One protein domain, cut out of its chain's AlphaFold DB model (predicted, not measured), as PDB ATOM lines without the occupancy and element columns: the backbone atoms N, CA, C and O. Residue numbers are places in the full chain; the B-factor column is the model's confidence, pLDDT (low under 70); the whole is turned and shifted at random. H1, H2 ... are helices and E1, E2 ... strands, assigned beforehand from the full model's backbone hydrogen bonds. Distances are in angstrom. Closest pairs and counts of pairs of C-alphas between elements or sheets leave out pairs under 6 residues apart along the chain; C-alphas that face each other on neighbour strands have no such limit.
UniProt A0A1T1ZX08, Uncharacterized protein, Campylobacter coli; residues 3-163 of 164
ATOM      1  N   LEU A   3      -0.012  -5.991  36.213       38.81
ATOM      2  CA  LEU A   3       0.857  -4.824  36.398       38.81
ATOM      3  C   LEU A   3       1.547  -4.892  37.769       38.81
ATOM      4  O   LEU A   3       0.870  -4.885  38.796       38.81
ATOM      5  N   SER A   4       2.883  -4.929  37.781       38.59
ATOM      6  CA  SER A   4       3.705  -4.787  38.997       38.59
ATOM      7  C   SER A   4       4.363  -3.404  39.041       38.59
ATOM      8  O   SER A   4       4.767  -2.897  38.002       38.59
ATOM      9  N   VAL A   5       4.461  -2.788  40.223       39.28
ATOM     10  CA  VAL A   5       4.769  -1.357  40.427       39.28
ATOM     11  C   VAL A   5       5.721  -1.175  41.621       39.28
ATOM     12  O   VAL A   5       5.471  -1.802  42.649       39.28
ATOM     13  N   TYR A   6       6.771  -0.333  41.531       51.78
ATOM     14  CA  TYR A   6       7.829  -0.257  42.566       51.78
ATOM     15  C   TYR A   6       8.072   1.118  43.228       51.78
ATOM     16  O   TYR A   6       8.642   2.007  42.608       51.78
ATOM     17  N   TYR A   7       7.671   1.184  44.509       37.75
ATOM     18  CA  TYR A   7       8.390   1.662  45.727       37.75
ATOM     19  C   TYR A   7       7.961   0.787  46.944       37.75
ATOM     20  O   TYR A   7       8.657   0.688  47.947       37.75
ATOM     21  N   ILE A   8       6.851   0.043  46.814       44.94
ATOM     22  CA  ILE A   8       6.426  -1.113  47.620       44.94
ATOM     23  C   ILE A   8       6.026  -2.205  46.611       44.94
ATOM     24  O   ILE A   8       5.355  -1.884  45.636       44.94
ATOM     25  N   LEU A   9       6.450  -3.464  46.795       49.25
ATOM     26  CA  LEU A   9       6.087  -4.577  45.904       49.25
ATOM     27  C   LEU A   9       4.566  -4.792  45.926       49.25
ATOM     28  O   LEU A   9       4.038  -5.437  46.831       49.25
ATOM     29  N   TYR A  10       3.863  -4.312  44.906       51.97
ATOM     30  CA  TYR A  10       2.448  -4.607  44.729       51.97
ATOM     31  C   TYR A  10       2.259  -5.702  43.680       51.97
ATOM     32  O   TYR A  10       2.330  -5.451  42.482       51.97
ATOM     33  N   LYS A  11       1.971  -6.926  44.137       53.03
ATOM     34  CA  LYS A  11       1.594  -8.069  43.278       53.03
ATOM     35  C   LYS A  11       0.142  -8.002  42.763       53.03
ATOM     36  O   LYS A  11      -0.396  -9.013  42.320       53.03
ATOM     37  N   SER A  12      -0.565  -6.879  42.917       55.53
ATOM     38  CA  SER A  12      -2.022  -6.867  42.741       55.53
ATOM     39  C   SER A  12      -2.614  -5.472  42.537       55.53
ATOM     40  O   SER A  12      -2.142  -4.500  43.124       55.53
ATOM     41  N   TYR A  13      -3.750  -5.421  41.828       57.69
ATOM     42  CA  TYR A  13      -4.693  -4.293  41.784       57.69
ATOM     43  C   TYR A  13      -5.095  -3.770  43.178       57.69
ATOM     44  O   TYR A  13      -5.558  -2.644  43.304       57.69
ATOM     45  N   LYS A  14      -4.883  -4.562  44.239       60.16
ATOM     46  CA  LYS A  14      -5.074  -4.168  45.643       60.16
ATOM     47  C   LYS A  14      -4.160  -3.028  46.112       60.16
ATOM     48  O   LYS A  14      -4.368  -2.517  47.205       60.16
ATOM     49  N   ALA A  15      -3.153  -2.646  45.322       65.38
ATOM     50  CA  ALA A  15      -2.369  -1.427  45.541       65.38
ATOM     51  C   ALA A  15      -3.204  -0.150  45.437       65.38
ATOM     52  O   ALA A  15      -2.855   0.879  46.009       65.38
ATOM     53  N   PHE A  16      -4.282  -0.220  44.660       69.62
ATOM     54  CA  PHE A  16      -5.172   0.891  44.400       69.62
ATOM     55  C   PHE A  16      -6.325   0.842  45.398       69.62
ATOM     56  O   PHE A  16      -6.907  -0.215  45.646       69.62
ATOM     57  N   ASN A  17      -6.674   1.998  45.965       73.56
ATOM     58  CA  ASN A  17      -7.716   2.078  46.992       73.56
ATOM     59  C   ASN A  17      -9.116   1.786  46.433       73.56
ATOM     60  O   ASN A  17     -10.026   1.438  47.181       73.56
ATOM     61  N   ASN A  18      -9.312   1.982  45.128       77.12
ATOM     62  CA  ASN A  18     -10.577   1.781  44.432       77.12
ATOM     63  C   ASN A  18     -10.343   1.609  42.917       77.12
ATOM     64  O   ASN A  18      -9.254   1.852  42.398       77.12
ATOM     65  N   GLU A  19     -11.391   1.209  42.197       75.25
ATOM     66  CA  GLU A  19     -11.356   0.991  40.745       75.25
ATOM     67  C   GLU A  19     -11.039   2.272  39.960       75.25
ATOM     68  O   GLU A  19     -10.335   2.227  38.955       75.25
ATOM     69  N   LYS A  20     -11.476   3.438  40.449       78.38
ATOM     70  CA  LYS A  20     -11.145   4.729  39.837       78.38
ATOM     71  C   LYS A  20      -9.642   5.014  39.921       78.38
ATOM     72  O   LYS A  20      -9.091   5.557  38.967       78.38
ATOM     73  N   ASP A  21      -8.986   4.614  41.007       74.62
ATOM     74  CA  ASP A  21      -7.537   4.721  41.169       74.62
ATOM     75  C   ASP A  21      -6.777   3.749  40.281       74.62
ATOM     76  O   ASP A  21      -5.724   4.106  39.764       74.62
ATOM     77  N   LEU A  22      -7.326   2.558  40.048       70.75
ATOM     78  CA  LEU A  22      -6.776   1.605  39.092       70.75
ATOM     79  C   LEU A  22      -6.915   2.114  37.649       70.75
ATOM     80  O   LEU A  22      -5.935   2.127  36.913       70.75
ATOM     81  N   ILE A  23      -8.106   2.577  37.254       67.38
ATOM     82  CA  ILE A  23      -8.393   3.072  35.897       67.38
ATOM     83  C   ILE A  23      -7.548   4.306  35.573       67.38
ATOM     84  O   ILE A  23      -6.983   4.407  34.486       67.38
ATOM     85  N   ASN A  24      -7.450   5.246  36.515       66.94
ATOM     86  CA  ASN A  24      -6.689   6.483  36.321       66.94
ATOM     87  C   ASN A  24      -5.224   6.360  36.750       66.94
ATOM     88  O   ASN A  24      -4.474   7.330  36.649       66.94
ATOM     89  N   PHE A  25      -4.823   5.189  37.250       67.75
ATOM     90  CA  PHE A  25      -3.507   4.945  37.832       67.75
ATOM     91  C   PHE A  25      -3.112   5.994  38.897       67.75
ATOM     92  O   PHE A  25      -1.942   6.352  39.031       67.75
ATOM     93  N   THR A  26      -4.091   6.525  39.647       67.75
ATOM     94  CA  THR A  26      -3.932   7.746  40.456       67.75
ATOM     95  C   THR A  26      -3.215   7.565  41.791       67.75
ATOM     96  O   THR A  26      -2.994   8.567  42.465       67.75
ATOM     97  N   TYR A  27      -2.806   6.355  42.195       66.19
ATOM     98  CA  TYR A  27      -2.131   6.185  43.492       66.19
ATOM     99  C   TYR A  27      -1.196   4.969  43.621       66.19
ATOM    100  O   TYR A  27      -1.420   4.074  44.436       66.19
ATOM    101  N   PRO A  28      -0.111   4.928  42.837       67.56
ATOM    102  CA  PRO A  28       1.168   4.518  43.420       67.56
ATOM    103  C   PRO A  28       2.349   5.374  42.918       67.56
ATOM    104  O   PRO A  28       2.396   5.786  41.762       67.56
ATOM    105  N   ASN A  29       3.345   5.627  43.776       76.00
ATOM    106  CA  ASN A  29       4.665   6.069  43.313       76.00
ATOM    107  C   ASN A  29       5.345   4.861  42.662       76.00
ATOM    108  O   ASN A  29       5.727   3.914  43.347       76.00
ATOM    109  N   ILE A  30       5.401   4.875  41.333       79.06
ATOM    110  CA  ILE A  30       5.891   3.774  40.503       79.06
ATOM    111  C   ILE A  30       7.170   4.235  39.841       79.06
ATOM    112  O   ILE A  30       7.137   5.140  39.004       79.06
ATOM    113  N   ASP A  31       8.268   3.575  40.166       85.50
ATOM    114  CA  ASP A  31       9.516   3.788  39.447       85.50
ATOM    115  C   ASP A  31       9.566   2.913  38.193       85.50
ATOM    116  O   ASP A  31       9.917   3.388  37.109       85.50
ATOM    117  N   TYR A  32       9.134   1.652  38.319       87.56
ATOM    118  CA  TYR A  32       9.255   0.639  37.272       87.56
ATOM    119  C   TYR A  32       8.022  -0.256  37.145       87.56
ATOM    120  O   TYR A  32       7.329  -0.499  38.136       87.56
ATOM    121  N   ILE A  33       7.798  -0.771  35.933       88.06
ATOM    122  CA  ILE A  33       6.774  -1.768  35.609       88.06
ATOM    123  C   ILE A  33       7.410  -2.976  34.924       88.06
ATOM    124  O   ILE A  33       8.204  -2.822  33.999       88.06
ATOM    125  N   ILE A  34       7.014  -4.172  35.360       90.06
ATOM    126  CA  ILE A  34       7.298  -5.449  34.690       90.06
ATOM    127  C   ILE A  34       5.960  -6.156  34.492       90.06
ATOM    128  O   ILE A  34       5.153  -6.214  35.429       90.06
ATOM    129  N   PHE A  35       5.728  -6.668  33.288       89.56
ATOM    130  CA  PHE A  35       4.562  -7.484  32.974       89.56
ATOM    131  C   PHE A  35       4.891  -8.960  33.202       89.56
ATOM    132  O   PHE A  35       6.006  -9.398  32.928       89.56
ATOM    133  N   LEU A  36       3.931  -9.702  33.745       88.94
ATOM    134  CA  LEU A  36       4.037 -11.143  33.952       88.94
ATOM    135  C   LEU A  36       2.737 -11.803  33.517       88.94
ATOM    136  O   LEU A  36       1.650 -11.350  33.916       88.94
ATOM    137  N   ASP A  37       2.871 -12.863  32.730       85.81
ATOM    138  CA  ASP A  37       1.747 -13.698  32.353       85.81
ATOM    139  C   ASP A  37       1.383 -14.679  33.474       85.81
ATOM    140  O   ASP A  37       2.221 -15.012  34.316       85.81
ATOM    141  N   PRO A  38       0.106 -15.088  33.581       85.06
ATOM    142  CA  PRO A  38      -0.360 -15.889  34.713       85.06
ATOM    143  C   PRO A  38       0.267 -17.286  34.815       85.06
ATOM    144  O   PRO A  38       0.221 -17.886  35.888       85.06
ATOM    145  N   ASP A  39       0.790 -17.808  33.711       86.50
ATOM    146  CA  ASP A  39       1.451 -19.106  33.572       86.50
ATOM    147  C   ASP A  39       2.983 -19.031  33.692       86.50
ATOM    148  O   ASP A  39       3.649 -20.066  33.728       86.50
ATOM    149  N   ASP A  40       3.531 -17.828  33.869       89.50
ATOM    150  CA  ASP A  40       4.957 -17.585  34.034       89.50
ATOM    151  C   ASP A  40       5.356 -17.307  35.490       89.50
ATOM    152  O   ASP A  40       4.565 -16.921  36.357       89.50
ATOM    153  N   TYR A  41       6.655 -17.442  35.766       90.12
ATOM    154  CA  TYR A  41       7.252 -17.023  37.030       90.12
ATOM    155  C   TYR A  41       8.670 -16.481  36.845       90.12
ATOM    156  O   TYR A  41       9.401 -16.825  35.919       90.12
ATOM    157  N   TRP A  42       9.084 -15.633  37.782       90.06
ATOM    158  CA  TRP A  42      10.433 -15.080  37.814       90.06
ATOM    159  C   TRP A  42      11.370 -15.892  38.704       90.06
ATOM    160  O   TRP A  42      10.952 -16.534  39.672       90.06
ATOM    161  N   ARG A  43      12.674 -15.776  38.436       90.38
ATOM    162  CA  ARG A  43      13.699 -16.145  39.414       90.38
ATOM    163  C   ARG A  43      13.586 -15.251  40.651       90.38
ATOM    164  O   ARG A  43      13.136 -14.107  40.580       90.38
ATOM    165  N   LEU A  44      14.039 -15.776  41.788       89.25
ATOM    166  CA  LEU A  44      13.929 -15.108  43.088       89.25
ATOM    167  C   LEU A  44      14.561 -13.704  43.101       89.25
ATOM    168  O   LEU A  44      14.025 -12.798  43.728       89.25
ATOM    169  N   ASP A  45      15.669 -13.520  42.384       89.12
ATOM    170  CA  ASP A  45      16.442 -12.279  42.323       89.12
ATOM    171  C   ASP A  45      16.040 -11.346  41.166       89.12
ATOM    172  O   ASP A  45      16.590 -10.251  41.068       89.12
ATOM    173  N   THR A  46      15.086 -11.716  40.295       88.81
ATOM    174  CA  THR A  46      14.744 -10.930  39.089       88.81
ATOM    175  C   THR A  46      14.463  -9.463  39.414       88.81
ATOM    176  O   THR A  46      14.970  -8.566  38.739       88.81
ATOM    177  N   ILE A  47      13.693  -9.203  40.472       85.69
ATOM    178  CA  ILE A  47      13.305  -7.845  40.861       85.69
ATOM    179  C   ILE A  47      14.506  -7.034  41.344       85.69
ATOM    180  O   ILE A  47      14.709  -5.911  40.885       85.69
ATOM    181  N   GLU A  48      15.326  -7.604  42.224       87.00
ATOM    182  CA  GLU A  48      16.529  -6.947  42.742       87.00
ATOM    183  C   GLU A  48      17.496  -6.608  41.603       87.00
ATOM    184  O   GLU A  48      18.008  -5.488  41.515       87.00
ATOM    185  N   GLN A  49      17.689  -7.552  40.674       88.62
ATOM    186  CA  GLN A  49      18.564  -7.372  39.522       88.62
ATOM    187  C   GLN A  49      18.050  -6.270  38.585       88.62
ATOM    188  O   GLN A  49      18.863  -5.476  38.094       88.62
ATOM    189  N   CYS A  50      16.731  -6.209  38.359       88.19
ATOM    190  CA  CYS A  50      16.087  -5.175  37.551       88.19
ATOM    191  C   CYS A  50      16.217  -3.799  38.209       88.19
ATOM    192  O   CYS A  50      16.773  -2.885  37.603       88.19
ATOM    193  N   VAL A  51      15.800  -3.648  39.469       83.69
ATOM    194  CA  VAL A  51      15.848  -2.366  40.195       83.69
ATOM    195  C   VAL A  51      17.272  -1.809  40.250       83.69
ATOM    196  O   VAL A  51      17.488  -0.631  39.959       83.69
ATOM    197  N   ALA A  52      18.270  -2.656  40.522       85.06
ATOM    198  CA  ALA A  52      19.672  -2.240  40.557       85.06
ATOM    199  C   ALA A  52      20.187  -1.695  39.210       85.06
ATOM    200  O   ALA A  52      21.182  -0.968  39.166       85.06
ATOM    201  N   ARG A  53      19.541  -2.050  38.093       86.06
ATOM    202  CA  ARG A  53      20.024  -1.769  36.733       86.06
ATOM    203  C   ARG A  53      19.113  -0.863  35.915       86.06
ATOM    204  O   ARG A  53      19.580  -0.383  34.886       86.06
ATOM    205  N   CYS A  54      17.885  -0.598  36.365       82.12
ATOM    206  CA  CYS A  54      16.938   0.283  35.679       82.12
ATOM    207  C   CYS A  54      17.277   1.766  35.870       82.12
ATOM    208  O   CYS A  54      16.690   2.639  35.231       82.12
ATOM    209  N   LYS A  55      18.222   2.080  36.760       82.56
ATOM    210  CA  LYS A  55      18.672   3.451  36.972       82.56
ATOM    211  C   LYS A  55      19.273   4.014  35.679       82.56
ATOM    212  O   LYS A  55      20.207   3.439  35.124       82.56
ATOM    213  N   ASN A  56      18.772   5.174  35.250       84.19
ATOM    214  CA  ASN A  56      19.225   5.919  34.067       84.19
ATOM    215  C   ASN A  56      19.032   5.201  32.716       84.19
ATOM    216  O   ASN A  56      19.719   5.535  31.750       84.19
ATOM    217  N   VAL A  57      18.113   4.238  32.631       88.75
ATOM    218  CA  VAL A  57      17.710   3.608  31.365       88.75
ATOM    219  C   VAL A  57      16.196   3.662  31.207       88.75
ATOM    220  O   VAL A  57      15.460   3.703  32.192       88.75
ATOM    221  N   ASP A  58      15.732   3.691  29.961       92.50
ATOM    222  CA  ASP A  58      14.295   3.712  29.661       92.50
ATOM    223  C   ASP A  58      13.665   2.339  29.925       92.50
ATOM    224  O   ASP A  58      12.579   2.248  30.500       92.50
ATOM    225  N   LEU A  59      14.370   1.267  29.556       92.50
ATOM    226  CA  LEU A  59      13.973  -0.097  29.871       92.50
ATOM    227  C   LEU A  59      15.176  -1.042  29.959       92.50
ATOM    228  O   LEU A  59      16.243  -0.805  29.380       92.50
ATOM    229  N   ILE A  60      14.971  -2.125  30.694       93.31
ATOM    230  CA  ILE A  60      15.805  -3.319  30.692       93.31
ATOM    231  C   ILE A  60      15.097  -4.379  29.869       93.31
ATOM    232  O   ILE A  60      13.923  -4.635  30.114       93.31
ATOM    233  N   TRP A  61      15.822  -5.044  28.981       94.31
ATOM    234  CA  TRP A  61      15.409  -6.321  28.412       94.31
ATOM    235  C   TRP A  61      16.231  -7.412  29.089       94.31
ATOM    236  O   TRP A  61      17.459  -7.308  29.127       94.31
ATOM    237  N   PHE A  62      15.576  -8.395  29.701       92.81
ATOM    238  CA  PHE A  62      16.240  -9.472  30.429       92.81
ATOM    239  C   PHE A  62      15.948 -10.842  29.814       92.81
ATOM    240  O   PHE A  62      14.948 -11.029  29.130       92.81
ATOM    241  N   ASP A  63      16.865 -11.784  30.010       92.62
ATOM    242  CA  ASP A  63      16.760 -13.120  29.427       92.62
ATOM    243  C   ASP A  63      15.736 -13.998  30.163       92.62
ATOM    244  O   ASP A  63      15.377 -13.746  31.317       92.62
ATOM    245  N   TYR A  64      15.282 -15.055  29.497       92.44
ATOM    246  CA  TYR A  64      14.272 -15.981  30.008       92.44
ATOM    247  C   TYR A  64      14.652 -17.427  29.704       92.44
ATOM    248  O   TYR A  64      15.609 -17.697  28.990       92.44
ATOM    249  N   LYS A  65      13.910 -18.391  30.246       90.56
ATOM    250  CA  LYS A  65      14.028 -19.795  29.847       90.56
ATOM    251  C   LYS A  65      12.641 -20.373  29.689       90.56
ATOM    252  O   LYS A  65      11.810 -20.208  30.575       90.56
ATOM    253  N   MET A  66      12.425 -21.064  28.579       89.94
ATOM    254  CA  MET A  66      11.211 -21.841  28.390       89.94
ATOM    255  C   MET A  66      11.257 -23.062  29.307       89.94
ATOM    256  O   MET A  66      12.277 -23.755  29.383       89.94
ATOM    257  N   PHE A  67      10.156 -23.322  30.000       88.25
ATOM    258  CA  PHE A  67       9.919 -24.584  30.684       88.25
ATOM    259  C   PHE A  67       8.604 -25.149  30.150       88.25
ATOM    260  O   PHE A  67       7.619 -24.429  30.023       88.25
ATOM    261  N   TYR A  68       8.603 -26.430  29.802       89.69
ATOM    262  CA  TYR A  68       7.425 -27.096  29.263       89.69
ATOM    263  C   TYR A  68       6.990 -28.165  30.249       89.69
ATOM    264  O   TYR A  68       7.691 -29.160  30.435       89.69
ATOM    265  N   ASP A  69       5.860 -27.935  30.908       87.44
ATOM    266  CA  ASP A  69       5.257 -28.928  31.786       87.44
ATOM    267  C   ASP A  69       4.346 -29.851  30.971       87.44
ATOM    268  O   ASP A  69       3.547 -29.390  30.159       87.44
ATOM    269  N   ASN A  70       4.468 -31.161  31.180       90.62
ATOM    270  CA  ASN A  70       3.668 -32.189  30.500       90.62
ATOM    271  C   ASN A  70       3.735 -32.185  28.951       90.62
ATOM    272  O   ASN A  70       2.790 -32.626  28.297       90.62
ATOM    273  N   ILE A  71       4.841 -31.726  28.351       92.69
ATOM    274  CA  ILE A  71       5.087 -31.812  26.899       92.69
ATOM    275  C   ILE A  71       6.345 -32.643  26.648       92.69
ATOM    276  O   ILE A  71       7.416 -32.330  27.171       92.69
ATOM    277  N   ASP A  72       6.244 -33.679  25.809       93.75
ATOM    278  CA  ASP A  72       7.411 -34.493  25.462       93.75
ATOM    279  C   ASP A  72       8.462 -33.684  24.696       93.75
ATOM    280  O   ASP A  72       8.168 -32.956  23.744       93.75
ATOM    281  N   LYS A  73       9.727 -33.910  25.060       93.12
ATOM    282  CA  LYS A  73      10.898 -33.224  24.501       93.12
ATOM    283  C   LYS A  73      10.962 -33.243  22.972       93.12
ATOM    284  O   LYS A  73      11.334 -32.239  22.367       93.12
ATOM    285  N   GLN A  74      10.532 -34.341  22.351       94.50
ATOM    286  CA  GLN A  74      10.507 -34.508  20.895       94.50
ATOM    287  C   GLN A  74       9.702 -33.420  20.159       94.50
ATOM    288  O   GLN A  74       9.979 -33.145  18.994       94.50
ATOM    289  N   TYR A  75       8.719 -32.796  20.821       92.56
ATOM    290  CA  TYR A  75       7.858 -31.784  20.205       92.56
ATOM    291  C   TYR A  75       8.493 -30.396  20.141       92.56
ATOM    292  O   TYR A  75       8.048 -29.576  19.340       92.56
ATOM    293  N   TYR A  76       9.520 -30.118  20.951       92.50
ATOM    294  CA  TYR A  76      10.113 -28.781  21.020       92.50
ATOM    295  C   TYR A  76      11.630 -28.750  20.830       92.50
ATOM    296  O   TYR A  76      12.156 -27.719  20.427       92.50
ATOM    297  N   GLU A  77      12.354 -29.851  21.054       92.69
ATOM    298  CA  GLU A  77      13.826 -29.837  21.103       92.69
ATOM    299  C   GLU A  77      14.523 -29.421  19.799       92.69
ATOM    300  O   GLU A  77      15.662 -28.963  19.838       92.69
ATOM    301  N   ASN A  78      13.849 -29.569  18.658       91.62
ATOM    302  CA  ASN A  78      14.376 -29.190  17.344       91.62
ATOM    303  C   ASN A  78      13.773 -27.876  16.821       91.62
ATOM    304  O   ASN A  78      14.036 -27.483  15.686       91.62
ATOM    305  N   VAL A  79      12.952 -27.201  17.627       89.38
ATOM    306  CA  VAL A  79      12.306 -25.940  17.269       89.38
ATOM    307  C   VAL A  79      13.096 -24.807  17.922       89.38
ATOM    308  O   VAL A  79      13.140 -24.677  19.147       89.38
ATOM    309  N   GLU A  80      13.771 -23.993  17.107       87.06
ATOM    310  CA  GLU A  80      14.742 -23.003  17.589       87.06
ATOM    311  C   GLU A  80      14.141 -22.025  18.604       87.06
ATOM    312  O   GLU A  80      14.699 -21.841  19.678       87.06
ATOM    313  N   ASN A  81      12.973 -21.453  18.321       84.50
ATOM    314  CA  ASN A  81      12.309 -20.498  19.212       84.50
ATOM    315  C   ASN A  81      11.674 -21.131  20.462       84.50
ATOM    316  O   ASN A  81      11.199 -20.401  21.328       84.50
ATOM    317  N   LEU A  82      11.657 -22.464  20.557       89.38
ATOM    318  CA  LEU A  82      11.244 -23.192  21.760       89.38
ATOM    319  C   LEU A  82      12.442 -23.649  22.607       89.38
ATOM    320  O   LEU A  82      12.281 -24.088  23.741       89.38
ATOM    321  N   THR A  83      13.662 -23.548  22.078       89.88
ATOM    322  CA  THR A  83      14.886 -24.011  22.755       89.88
ATOM    323  C   THR A  83      15.906 -22.913  22.992       89.88
ATOM    324  O   THR A  83      16.714 -23.025  23.914       89.88
ATOM    325  N   LYS A  84      15.857 -21.844  22.196       91.44
ATOM    326  CA  LYS A  84      16.684 -20.655  22.334       91.44
ATOM    327  C   LYS A  84      15.853 -19.460  22.762       91.44
ATOM    328  O   LYS A  84      14.713 -19.271  22.338       91.44
ATOM    329  N   THR A  85      16.468 -18.614  23.571       92.75
ATOM    330  CA  THR A  85      15.907 -17.318  23.943       92.75
ATOM    331  C   THR A  85      16.094 -16.325  22.804       92.75
ATOM    332  O   THR A  85      16.987 -16.476  21.966       92.75
ATOM    333  N   GLN A  86      15.297 -15.259  22.779       92.00
ATOM    334  CA  GLN A  86      15.516 -14.187  21.808       92.00
ATOM    335  C   GLN A  86      16.906 -13.555  21.941       92.00
ATOM    336  O   GLN A  86      17.496 -13.204  20.925       92.00
ATOM    337  N   MET A  87      17.477 -13.450  23.148       92.12
ATOM    338  CA  MET A  87      18.848 -12.950  23.296       92.12
ATOM    339  C   MET A  87      19.860 -13.856  22.591       92.12
ATOM    340  O   MET A  87      20.730 -13.354  21.885       92.12
ATOM    341  N   GLN A  88      19.705 -15.177  22.701       93.25
ATOM    342  CA  GLN A  88      20.554 -16.132  21.988       93.25
ATOM    343  C   GLN A  88      20.357 -16.061  20.469       93.25
ATOM    344  O   GLN A  88      21.340 -16.083  19.731       93.25
ATOM    345  N   ILE A  89      19.109 -15.948  20.004       92.56
ATOM    346  CA  ILE A  89      18.776 -15.826  18.576       92.56
ATOM    347  C   ILE A  89      19.369 -14.538  17.988       92.56
ATOM    348  O   ILE A  89      19.972 -14.569  16.921       92.56
ATOM    349  N   TYR A  90      19.258 -13.415  18.701       91.81
ATOM    350  CA  TYR A  90      19.792 -12.119  18.268       91.81
ATOM    351  C   TYR A  90      21.277 -11.903  18.606       91.81
ATOM    352  O   TYR A  90      21.789 -10.794  18.449       91.81
ATOM    353  N   GLU A  91      21.993 -12.955  19.015       92.38
ATOM    354  CA  GLU A  91      23.434 -12.934  19.301       92.38
ATOM    355  C   GLU A  91      23.853 -11.914  20.381       92.38
ATOM    356  O   GLU A  91      24.894 -11.255  20.269       92.38
ATOM    357  N   TYR A  92      23.048 -11.770  21.434       92.00
ATOM    358  CA  TYR A  92      23.420 -11.061  22.656       92.00
ATOM    359  C   TYR A  92      23.927 -12.071  23.690       92.00
ATOM    360  O   TYR A  92      23.156 -12.859  24.232       92.00
ATOM    361  N   PHE A  93      25.240 -12.054  23.945       90.19
ATOM    362  CA  PHE A  93      25.926 -13.024  24.819       90.19
ATOM    363  C   PHE A  93      26.558 -12.403  26.069       90.19
ATOM    364  O   PHE A  93      27.167 -13.107  26.875       90.19
ATOM    365  N   ALA A  94      26.418 -11.088  26.242       89.56
ATOM    366  CA  ALA A  94      26.832 -10.384  27.441       89.56
ATOM    367  C   ALA A  94      25.837  -9.261  27.780       89.56
ATOM    368  O   ALA A  94      25.154  -8.745  26.890       89.56
ATOM    369  N   PRO A  95      25.761  -8.838  29.055       89.50
ATOM    370  CA  PRO A  95      25.053  -7.621  29.422       89.50
ATOM    371  C   PRO A  95      25.657  -6.409  28.706       89.50
ATOM    372  O   PRO A  95      26.828  -6.079  28.890       89.50
ATOM    373  N   GLU A  96      24.839  -5.712  27.929       90.31
ATOM    374  CA  GLU A  96      25.260  -4.575  27.114       90.31
ATOM    375  C   GLU A  96      24.255  -3.434  27.229       90.31
ATOM    376  O   GLU A  96      23.087  -3.628  27.563       90.31
ATOM    377  N   ILE A  97      24.716  -2.215  26.961       90.44
ATOM    378  CA  ILE A  97      23.834  -1.066  26.797       90.44
ATOM    379  C   ILE A  97      23.810  -0.737  25.311       90.44
ATOM    380  O   ILE A  97      24.837  -0.337  24.762       90.44
ATOM    381  N   ILE A  98      22.645  -0.873  24.687       91.12
ATOM    382  CA  ILE A  98      22.463  -0.643  23.256       91.12
ATOM    383  C   ILE A  98      21.496   0.513  23.000       91.12
ATOM    384  O   ILE A  98      20.700   0.898  23.859       91.12
ATOM    385  N   ASN A  99      21.580   1.099  21.813       91.19
ATOM    386  CA  ASN A  99      20.599   2.061  21.318       91.19
ATOM    387  C   ASN A  99      19.678   1.415  20.265       91.19
ATOM    388  O   ASN A  99      19.890   0.276  19.842       91.19
ATOM    389  N   VAL A 100      18.657   2.160  19.834       91.62
ATOM    390  CA  VAL A 100      17.677   1.699  18.834       91.62
ATOM    391  C   VAL A 100      18.347   1.287  17.527       91.62
ATOM    392  O   VAL A 100      17.988   0.264  16.955       91.62
ATOM    393  N   GLN A 101      19.343   2.048  17.070       92.12
ATOM    394  CA  GLN A 101      20.051   1.756  15.825       92.12
ATOM    395  C   GLN A 101      20.785   0.412  15.902       92.12
ATOM    396  O   GLN A 101      20.612  -0.419  15.019       92.12
ATOM    397  N   GLN A 102      21.532   0.159  16.976       93.69
ATOM    398  CA  GLN A 102      22.248  -1.103  17.184       93.69
ATOM    399  C   GLN A 102      21.294  -2.298  17.274       93.69
ATOM    400  O   GLN A 102      21.614  -3.382  16.789       93.69
ATOM    401  N   TRP A 103      20.125  -2.109  17.892       92.94
ATOM    402  CA  TRP A 103      19.075  -3.123  17.914       92.94
ATOM    403  C   TRP A 103      18.519  -3.386  16.506       92.94
ATOM    404  O   TRP A 103      18.505  -4.534  16.074       92.94
ATOM    405  N   LEU A 104      18.151  -2.348  15.747       91.62
ATOM    406  CA  LEU A 104      17.647  -2.487  14.372       91.62
ATOM    407  C   LEU A 104      18.675  -3.127  13.430       91.62
ATOM    408  O   LEU A 104      18.333  -4.019  12.658       91.62
ATOM    409  N   GLU A 105      19.940  -2.717  13.513       93.25
ATOM    410  CA  GLU A 105      21.043  -3.323  12.760       93.25
ATOM    411  C   GLU A 105      21.170  -4.816  13.076       93.25
ATOM    412  O   GLU A 105      21.354  -5.629  12.169       93.25
ATOM    413  N   ARG A 106      21.004  -5.203  14.349       92.44
ATOM    414  CA  ARG A 106      21.002  -6.612  14.755       92.44
ATOM    415  C   ARG A 106      19.800  -7.360  14.186       92.44
ATOM    416  O   ARG A 106      19.981  -8.429  13.613       92.44
ATOM    417  N   MET A 107      18.602  -6.787  14.283       90.75
ATOM    418  CA  MET A 107      17.374  -7.359  13.718       90.75
ATOM    419  C   MET A 107      17.520  -7.633  12.213       90.75
ATOM    420  O   MET A 107      17.202  -8.728  11.751       90.75
ATOM    421  N   ILE A 108      18.067  -6.669  11.460       91.31
ATOM    422  CA  ILE A 108      18.306  -6.774  10.011       91.31
ATOM    423  C   ILE A 108      19.402  -7.793   9.687       91.31
ATOM    424  O   ILE A 108      19.285  -8.510   8.695       91.31
ATOM    425  N   LYS A 109      20.469  -7.858  10.494       93.50
ATOM    426  CA  LYS A 109      21.566  -8.819  10.307       93.50
ATOM    427  C   LYS A 109      21.084 -10.257  10.496       93.50
ATOM    428  O   LYS A 109      21.439 -11.120   9.703       93.50
ATOM    429  N   ILE A 110      20.329 -10.506  11.563       91.06
ATOM    430  CA  ILE A 110      19.939 -11.858  11.974       91.06
ATOM    431  C   ILE A 110      18.784 -12.392  11.127       91.06
ATOM    432  O   ILE A 110      18.758 -13.585  10.849       91.06
ATOM    433  N   GLN A 111      17.848 -11.530  10.705       84.69
ATOM    434  CA  GLN A 111      16.650 -11.924   9.941       84.69
ATOM    435  C   GLN A 111      15.936 -13.137  10.554       84.69
ATOM    436  O   GLN A 111      15.557 -14.080   9.861       84.69
ATOM    437  N   SER A 112      15.785 -13.112  11.881       80.12
ATOM    438  CA  SER A 112      15.112 -14.174  12.625       80.12
ATOM    439  C   SER A 112      13.697 -14.390  12.089       80.12
ATOM    440  O   SER A 112      12.955 -13.433  11.862       80.12
ATOM    441  N   THR A 113      13.302 -15.652  11.945       77.38
ATOM    442  CA  THR A 113      11.923 -16.030  11.613       77.38
ATOM    443  C   THR A 113      10.961 -15.802  12.779       77.38
ATOM    444  O   THR A 113       9.749 -15.763  12.578       77.38
ATOM    445  N   LEU A 114      11.484 -15.665  14.002       79.88
ATOM    446  CA  LEU A 114      10.710 -15.342  15.196       79.88
ATOM    447  C   LEU A 114      10.466 -13.822  15.259       79.88
ATOM    448  O   LEU A 114      11.447 -13.068  15.224       79.88
ATOM    449  N   PRO A 115       9.209 -13.353  15.391       81.81
ATOM    450  CA  PRO A 115       8.935 -11.948  15.669       81.81
ATOM    451  C   PRO A 115       9.573 -11.515  16.990       81.81
ATOM    452  O   PRO A 115       9.570 -12.260  17.969       81.81
ATOM    453  N   PHE A 116      10.082 -10.285  17.026       89.56
ATOM    454  CA  PHE A 116      10.588  -9.697  18.259       89.56
ATOM    455  C   PHE A 116       9.437  -9.382  19.219       89.56
ATOM    456  O   PHE A 116       8.496  -8.679  18.854       89.56
ATOM    457  N   TRP A 117       9.554  -9.835  20.461       90.06
ATOM    458  CA  TRP A 117       8.656  -9.497  21.564       90.06
ATOM    459  C   TRP A 117       9.476  -9.302  22.834       90.06
ATOM    460  O   TRP A 117      10.555  -9.863  22.986       90.06
ATOM    461  N   CYS A 118       9.009  -8.491  23.773       91.44
ATOM    462  CA  CYS A 118       9.790  -8.258  24.990       91.44
ATOM    463  C   CYS A 118       8.959  -7.976  26.235       91.44
ATOM    464  O   CYS A 118       9.535  -7.811  27.301       91.44
ATOM    465  N   VAL A 119       7.634  -7.889  26.118       91.94
ATOM    466  CA  VAL A 119       6.765  -7.332  27.164       91.94
ATOM    467  C   VAL A 119       6.917  -8.068  28.496       91.94
ATOM    468  O   VAL A 119       7.167  -7.424  29.514       91.94
ATOM    469  N   CYS A 120       6.867  -9.401  28.481       90.62
ATOM    470  CA  CYS A 120       6.979 -10.246  29.681       90.62
ATOM    471  C   CYS A 120       8.424 -10.415  30.185       90.62
ATOM    472  O   CYS A 120       8.674 -10.966  31.256       90.62
ATOM    473  N   VAL A 121       9.392  -9.909  29.420       92.69
ATOM    474  CA  VAL A 121      10.832 -10.023  29.684       92.69
ATOM    475  C   VAL A 121      11.512  -8.652  29.704       92.69
ATOM    476  O   VAL A 121      12.708  -8.515  29.444       92.69
ATOM    477  N   ALA A 122      10.739  -7.610  30.013       93.25
ATOM    478  CA  ALA A 122      11.217  -6.243  30.088       93.25
ATOM    479  C   ALA A 122      10.796  -5.557  31.387       93.25
ATOM    480  O   ALA A 122       9.674  -5.698  31.870       93.25
ATOM    481  N   CYS A 123      11.717  -4.766  31.938       93.50
ATOM    482  CA  CYS A 123      11.450  -3.861  33.045       93.50
ATOM    483  C   CYS A 123      11.522  -2.421  32.554       93.50
ATOM    484  O   CYS A 123      12.589  -1.925  32.189       93.50
ATOM    485  N   TYR A 124      10.381  -1.749  32.546       91.94
ATOM    486  CA  TYR A 124      10.216  -0.414  32.000       91.94
ATOM    487  C   TYR A 124      10.297   0.640  33.096       91.94
ATOM    488  O   TYR A 124       9.646   0.511  34.131       91.94
ATOM    489  N   SER A 125      11.008   1.739  32.843       90.56
ATOM    490  CA  SER A 125      10.823   2.967  33.618       90.56
ATOM    491  C   SER A 125       9.390   3.462  33.449       90.56
ATOM    492  O   SER A 125       8.895   3.645  32.334       90.56
ATOM    493  N   PHE A 126       8.698   3.720  34.555       88.25
ATOM    494  CA  PHE A 126       7.324   4.204  34.484       88.25
ATOM    495  C   PHE A 126       7.248   5.618  33.913       88.25
ATOM    496  O   PHE A 126       6.317   5.959  33.182       88.25
ATOM    497  N   SER A 127       8.255   6.450  34.194       88.38
ATOM    498  CA  SER A 127       8.358   7.776  33.574       88.38
ATOM    499  C   SER A 127       8.514   7.680  32.054       88.38
ATOM    500  O   SER A 127       7.950   8.501  31.332       88.38
ATOM    501  N   TYR A 128       9.206   6.648  31.563       91.12
ATOM    502  CA  TYR A 128       9.314   6.352  30.140       91.12
ATOM    503  C   TYR A 128       7.981   5.897  29.538       91.12
ATOM    504  O   TYR A 128       7.545   6.488  28.551       91.12
ATOM    505  N   LEU A 129       7.283   4.939  30.160       90.25
ATOM    506  CA  LEU A 129       5.969   4.492  29.678       90.25
ATOM    507  C   LEU A 129       4.958   5.644  29.596       90.25
ATOM    508  O   LEU A 129       4.262   5.790  28.593       90.25
ATOM    509  N   LYS A 130       4.930   6.522  30.610       88.81
ATOM    510  CA  LYS A 130       4.092   7.731  30.588       88.81
ATOM    511  C   LYS A 130       4.466   8.691  29.461       88.81
ATOM    512  O   LYS A 130       3.580   9.326  28.899       88.81
ATOM    513  N   ARG A 131       5.759   8.813  29.145       91.44
ATOM    514  CA  ARG A 131       6.262   9.702  28.091       91.44
ATOM    515  C   ARG A 131       5.837   9.236  26.701       91.44
ATOM    516  O   ARG A 131       5.423  10.067  25.904       91.44
ATOM    517  N   ILE A 132       5.947   7.938  26.418       92.56
ATOM    518  CA  ILE A 132       5.594   7.388  25.099       92.56
ATOM    519  C   ILE A 132       4.083   7.202  24.924       92.56
ATOM    520  O   ILE A 132       3.604   7.141  23.798       92.56
ATOM    521  N   GLY A 133       3.324   7.095  26.021       90.06
ATOM    522  CA  GLY A 133       1.861   7.020  25.985       90.06
ATOM    523  C   GLY A 133       1.303   5.792  25.256       90.06
ATOM    524  O   GLY A 133       0.140   5.805  24.850       90.06
ATOM    525  N   LEU A 134       2.115   4.745  25.074       91.56
ATOM    526  CA  LEU A 134       1.710   3.512  24.404       91.56
ATOM    527  C   LEU A 134       0.704   2.723  25.241       91.56
ATOM    528  O   LEU A 134       0.783   2.672  26.470       91.56
ATOM    529  N   LYS A 135      -0.211   2.055  24.542       89.75
ATOM    530  CA  LYS A 135      -1.193   1.129  25.103       89.75
ATOM    531  C   LYS A 135      -1.228  -0.137  24.257       89.75
ATOM    532  O   LYS A 135      -0.916  -0.088  23.068       89.75
ATOM    533  N   PHE A 136      -1.617  -1.245  24.875       89.50
ATOM    534  CA  PHE A 136      -1.965  -2.456  24.140       89.50
ATOM    535  C   PHE A 136      -3.209  -2.206  23.287       89.50
ATOM    536  O   PHE A 136      -4.047  -1.369  23.632       89.50
ATOM    537  N   LEU A 137      -3.289  -2.894  22.151       88.38
ATOM    538  CA  LEU A 137      -4.418  -2.786  21.237       88.38
ATOM    539  C   LEU A 137      -5.486  -3.802  21.635       88.38
ATOM    540  O   LEU A 137      -5.236  -5.004  21.629       88.38
ATOM    541  N   ASP A 138      -6.679  -3.311  21.956       86.88
ATOM    542  CA  ASP A 138      -7.793  -4.165  22.356       86.88
ATOM    543  C   ASP A 138      -8.255  -5.054  21.192       86.88
ATOM    544  O   ASP A 138      -8.459  -4.590  20.069       86.88
ATOM    545  N   GLY A 139      -8.460  -6.344  21.474       84.75
ATOM    546  CA  GLY A 139      -9.006  -7.309  20.514       84.75
ATOM    547  C   GLY A 139      -8.039  -7.760  19.412       84.75
ATOM    548  O   GLY A 139      -8.471  -8.462  18.496       84.75
ATOM    549  N   LEU A 140      -6.756  -7.389  19.487       87.31
ATOM    550  CA  LEU A 140      -5.724  -7.845  18.558       87.31
ATOM    551  C   LEU A 140      -4.949  -9.025  19.153       87.31
ATOM    552  O   LEU A 140      -4.544  -8.974  20.306       87.31
ATOM    553  N   ILE A 141      -4.716 -10.069  18.357       85.19
ATOM    554  CA  ILE A 141      -3.798 -11.158  18.720       85.19
ATOM    555  C   ILE A 141      -2.359 -10.654  18.537       85.19
ATOM    556  O   ILE A 141      -2.071  -9.990  17.537       85.19
ATOM    557  N   HIS A 142      -1.456 -11.001  19.457       86.94
ATOM    558  CA  HIS A 142      -0.055 -10.553  19.460       86.94
ATOM    559  C   HIS A 142       0.096  -9.036  19.670       86.94
ATOM    560  O   HIS A 142       0.973  -8.380  19.104       86.94
ATOM    561  N   GLU A 143      -0.791  -8.435  20.459       88.88
ATOM    562  CA  GLU A 143      -0.732  -7.036  20.878       88.88
ATOM    563  C   GLU A 143       0.578  -6.688  21.608       88.88
ATOM    564  O   GLU A 143       1.068  -5.558  21.528       88.88
ATOM    565  N   ASP A 144       1.174  -7.675  22.270       89.00
ATOM    566  CA  ASP A 144       2.445  -7.611  22.980       89.00
ATOM    567  C   ASP A 144       3.648  -7.432  22.040       89.00
ATOM    568  O   ASP A 144       4.537  -6.627  22.326       89.00
ATOM    569  N   VAL A 145       3.648  -8.095  20.881       91.38
ATOM    570  CA  VAL A 145       4.647  -7.911  19.815       91.38
ATOM    571  C   VAL A 145       4.647  -6.453  19.351       91.38
ATOM    572  O   VAL A 145       5.695  -5.805  19.292       91.38
ATOM    573  N   HIS A 146       3.460  -5.904  19.079       91.25
ATOM    574  CA  HIS A 146       3.300  -4.520  18.632       91.25
ATOM    575  C   HIS A 146       3.775  -3.534  19.701       91.25
ATOM    576  O   HIS A 146       4.562  -2.633  19.407       91.25
ATOM    577  N   PHE A 147       3.338  -3.726  20.949       93.19
ATOM    578  CA  PHE A 147       3.766  -2.897  22.070       93.19
ATOM    579  C   PHE A 147       5.288  -2.952  22.261       93.19
ATOM    580  O   PHE A 147       5.932  -1.911  22.406       93.19
ATOM    581  N   GLY A 148       5.878  -4.149  22.217       92.56
ATOM    582  CA  GLY A 148       7.310  -4.373  22.385       92.56
ATOM    583  C   GLY A 148       8.139  -3.625  21.342       92.56
ATOM    584  O   GLY A 148       8.975  -2.794  21.703       92.56
ATOM    585  N   ILE A 149       7.848  -3.837  20.056       92.50
ATOM    586  CA  ILE A 149       8.539  -3.165  18.944       92.50
ATOM    587  C   ILE A 149       8.393  -1.641  19.048       92.50
ATOM    588  O   ILE A 149       9.388  -0.915  18.983       92.50
ATOM    589  N   LEU A 150       7.168  -1.143  19.240       93.06
ATOM    590  CA  LEU A 150       6.908   0.296  19.313       93.06
ATOM    591  C   LEU A 150       7.554   0.945  20.538       93.06
ATOM    592  O   LEU A 150       7.938   2.115  20.464       93.06
ATOM    593  N   SER A 151       7.689   0.215  21.648       92.62
ATOM    594  CA  SER A 151       8.442   0.700  22.802       92.62
ATOM    595  C   SER A 151       9.915   0.878  22.419       92.62
ATOM    596  O   SER A 151      10.432   1.995  22.465       92.62
ATOM    597  N   PHE A 152      10.567  -0.154  21.881       91.69
ATOM    598  CA  PHE A 152      11.986  -0.100  21.515       91.69
ATOM    599  C   PHE A 152      12.313   1.034  20.537       91.69
ATOM    600  O   PHE A 152      13.301   1.737  20.726       91.69
ATOM    601  N   VAL A 153      11.464   1.278  19.537       91.62
ATOM    602  CA  VAL A 153      11.682   2.357  18.556       91.62
ATOM    603  C   VAL A 153      11.609   3.760  19.184       91.62
ATOM    604  O   VAL A 153      12.237   4.688  18.682       91.62
ATOM    605  N   GLN A 154      10.889   3.930  20.296       91.19
ATOM    606  CA  GLN A 154      10.679   5.226  20.961       91.19
ATOM    607  C   GLN A 154      11.635   5.504  22.130       91.19
ATOM    608  O   GLN A 154      11.451   6.475  22.872       91.19
ATOM    609  N   LEU A 155      12.649   4.661  22.332       86.75
ATOM    610  CA  LEU A 155      13.685   4.898  23.336       86.75
ATOM    611  C   LEU A 155      14.337   6.269  23.110       86.75
ATOM    612  O   LEU A 155      14.806   6.579  22.019       86.75
ATOM    613  N   SER A 156      14.371   7.099  24.155       71.50
ATOM    614  CA  SER A 156      15.010   8.422  24.095       71.50
ATOM    615  C   SER A 156      16.451   8.373  24.604       71.50
ATOM    616  O   SER A 156      17.258   9.230  24.250       71.50
ATOM    617  N   TYR A 157      16.777   7.368  25.422       64.94
ATOM    618  CA  TYR A 157      18.117   7.116  25.941       64.94
ATOM    619  C   TYR A 157      18.686   5.791  25.411       64.94
ATOM    620  O   TYR A 157      18.940   5.646  24.217       64.94
ATOM    621  N   ARG A 158      18.962   4.839  26.311       66.56
ATOM    622  CA  ARG A 158      19.589   3.554  26.011       66.56
ATOM    623  C   ARG A 158      18.809   2.412  26.655       66.56
ATOM    624  O   ARG A 158      18.235   2.572  27.733       66.56
ATOM    625  N   LEU A 159      18.840   1.273  25.981       71.69
ATOM    626  CA  LEU A 159      18.358  -0.027  26.424       71.69
ATOM    627  C   LEU A 159      19.483  -0.755  27.151       71.69
ATOM    628  O   LEU A 159      20.614  -0.754  26.672       71.69
ATOM    629  N   LYS A 160      19.183  -1.409  28.272       77.94
ATOM    630  CA  LYS A 160      20.136  -2.305  28.933       77.94
ATOM    631  C   LYS A 160      19.694  -3.755  28.822       77.94
ATOM    632  O   LYS A 160      18.573  -4.090  29.184       77.94
ATOM    633  N   LEU A 161      20.603  -4.601  28.366       76.38
ATOM    634  CA  LEU A 161      20.433  -6.044  28.309       76.38
ATOM    635  C   LEU A 161      20.934  -6.669  29.606       76.38
ATOM    636  O   LEU A 161      22.001  -6.307  30.113       76.38
ATOM    637  N   ILE A 162      20.171  -7.613  30.144       71.75
ATOM    638  CA  ILE A 162      20.580  -8.428  31.286       71.75
ATOM    639  C   ILE A 162      20.400  -9.888  30.932       71.75
ATOM    640  O   ILE A 162      19.303 -10.323  30.611       71.75
ATOM    641  N   MET A 163      21.467 -10.658  31.073       61.16
ATOM    642  CA  MET A 163      21.400 -12.103  30.915       61.16
ATOM    643  C   MET A 163      21.275 -12.795  32.273       61.16
ATOM    644  O   MET A 163      21.725 -12.246  33.284       61.16
TER     645      MET A 163
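AT A GLANCE: This is residues 3 to 163 of the 164 residues of an uncharacterized protein of Campylobacter coli (UniProt A0A1T1ZX08). A small, twisted five-strand sheet lies in the middle, with H2 over one face and H6 standing up from the opposite face; H7 grazes the sheet, and H5 lies off it, close to one end of H7. H1 and its loops lie at one far end, and residues 69 to 75, in the long link from E3 to H3, stick out. The printed part has 161 residues, with seven named helices and five named strands in the order E1 H1 E2 H2 E3 H3 H4 H5 E4 H6 H7 E5; the sheet, E1 E2 E4 E3 E5, is mixed. The class is mixed, helices and strands, with under half of the residues in named elements. The whole is compact, with a radius of gyration of the C-alphas of 16.5 A and spans of 48 by 40 by 34 A.

IN THESE COORDINATES: Find C-alpha 3 at (0.857, -4.824, 36.398), where E1, residues 3 to 5, begins. H1 is residues 19 to 23, and E2, residues 32 to 36, runs 13.3 A. H2, residues 46 to 53, measures 10.8 A; E3 follows at residues 59 to 62. H3 is residues 80 to 83 and H4 residues 86 to 89. Find C-alpha 100 at (17.677, 1.699, 18.834); from there H5 runs 15.4 A to residue 110. E4, residues 122 to 125, leads into H6, residues 126 to 132. H7, residues 143 to 153, spans 15.7 A, and E5, residues 159 to 162, ends at C-alpha 162, (20.580, -8.428, 31.286).

HOW THE PARTS SIT: Look first at E4, antiparallel to E2, with N 33 and O 124 2.9 A apart, and to E3, with N 60 and O 123 2.8 A apart. E3 and E5 are parallel, with N 61 and O 160 at 2.9 A. E1 is antiparallel to E2, with no N and O within hydrogen-bond range. E2, H2 and E3 form a split strand-helix-strand unit, two strands running the same way with E4 between them, and its crossover is left-handed. H2 is on the sheet at a height of 8.7 A, slantwise to the strands; its closest C-alphas to E4 are those of Cys 50 and Cys 123, 6.6 A. H6, on the opposite face, stands up from the sheet at 57 degrees. H7 only grazes the sheet with residues 148 to 152, and H4, only just on it with 5 pairs of C-alphas within 10 A, grazes it with residues 86 to 87. H5 and H7 are close but not clearly touching, the C-alphas of Val 100 and Val 153 being closest at 6.0 A. H3 and H4 meet only through their link; H1, H3 and H5 are not on the sheet. Every O i to N i+4 pair is within hydrogen-bond range in H1, H2, H5, H6 and H7; H3 and H4 are too short for such a pair.

THE WHOLE: The C-alphas farthest apart are those of Thr 26 and Gln 74, 48.7 A. The printed part has no cut. The links E1 to H1, E3 to H3 and H5 to E4 are long. The model's pLDDT is under 70 at residues 3 to 16, 23 to 28, 157 to 158 and 163.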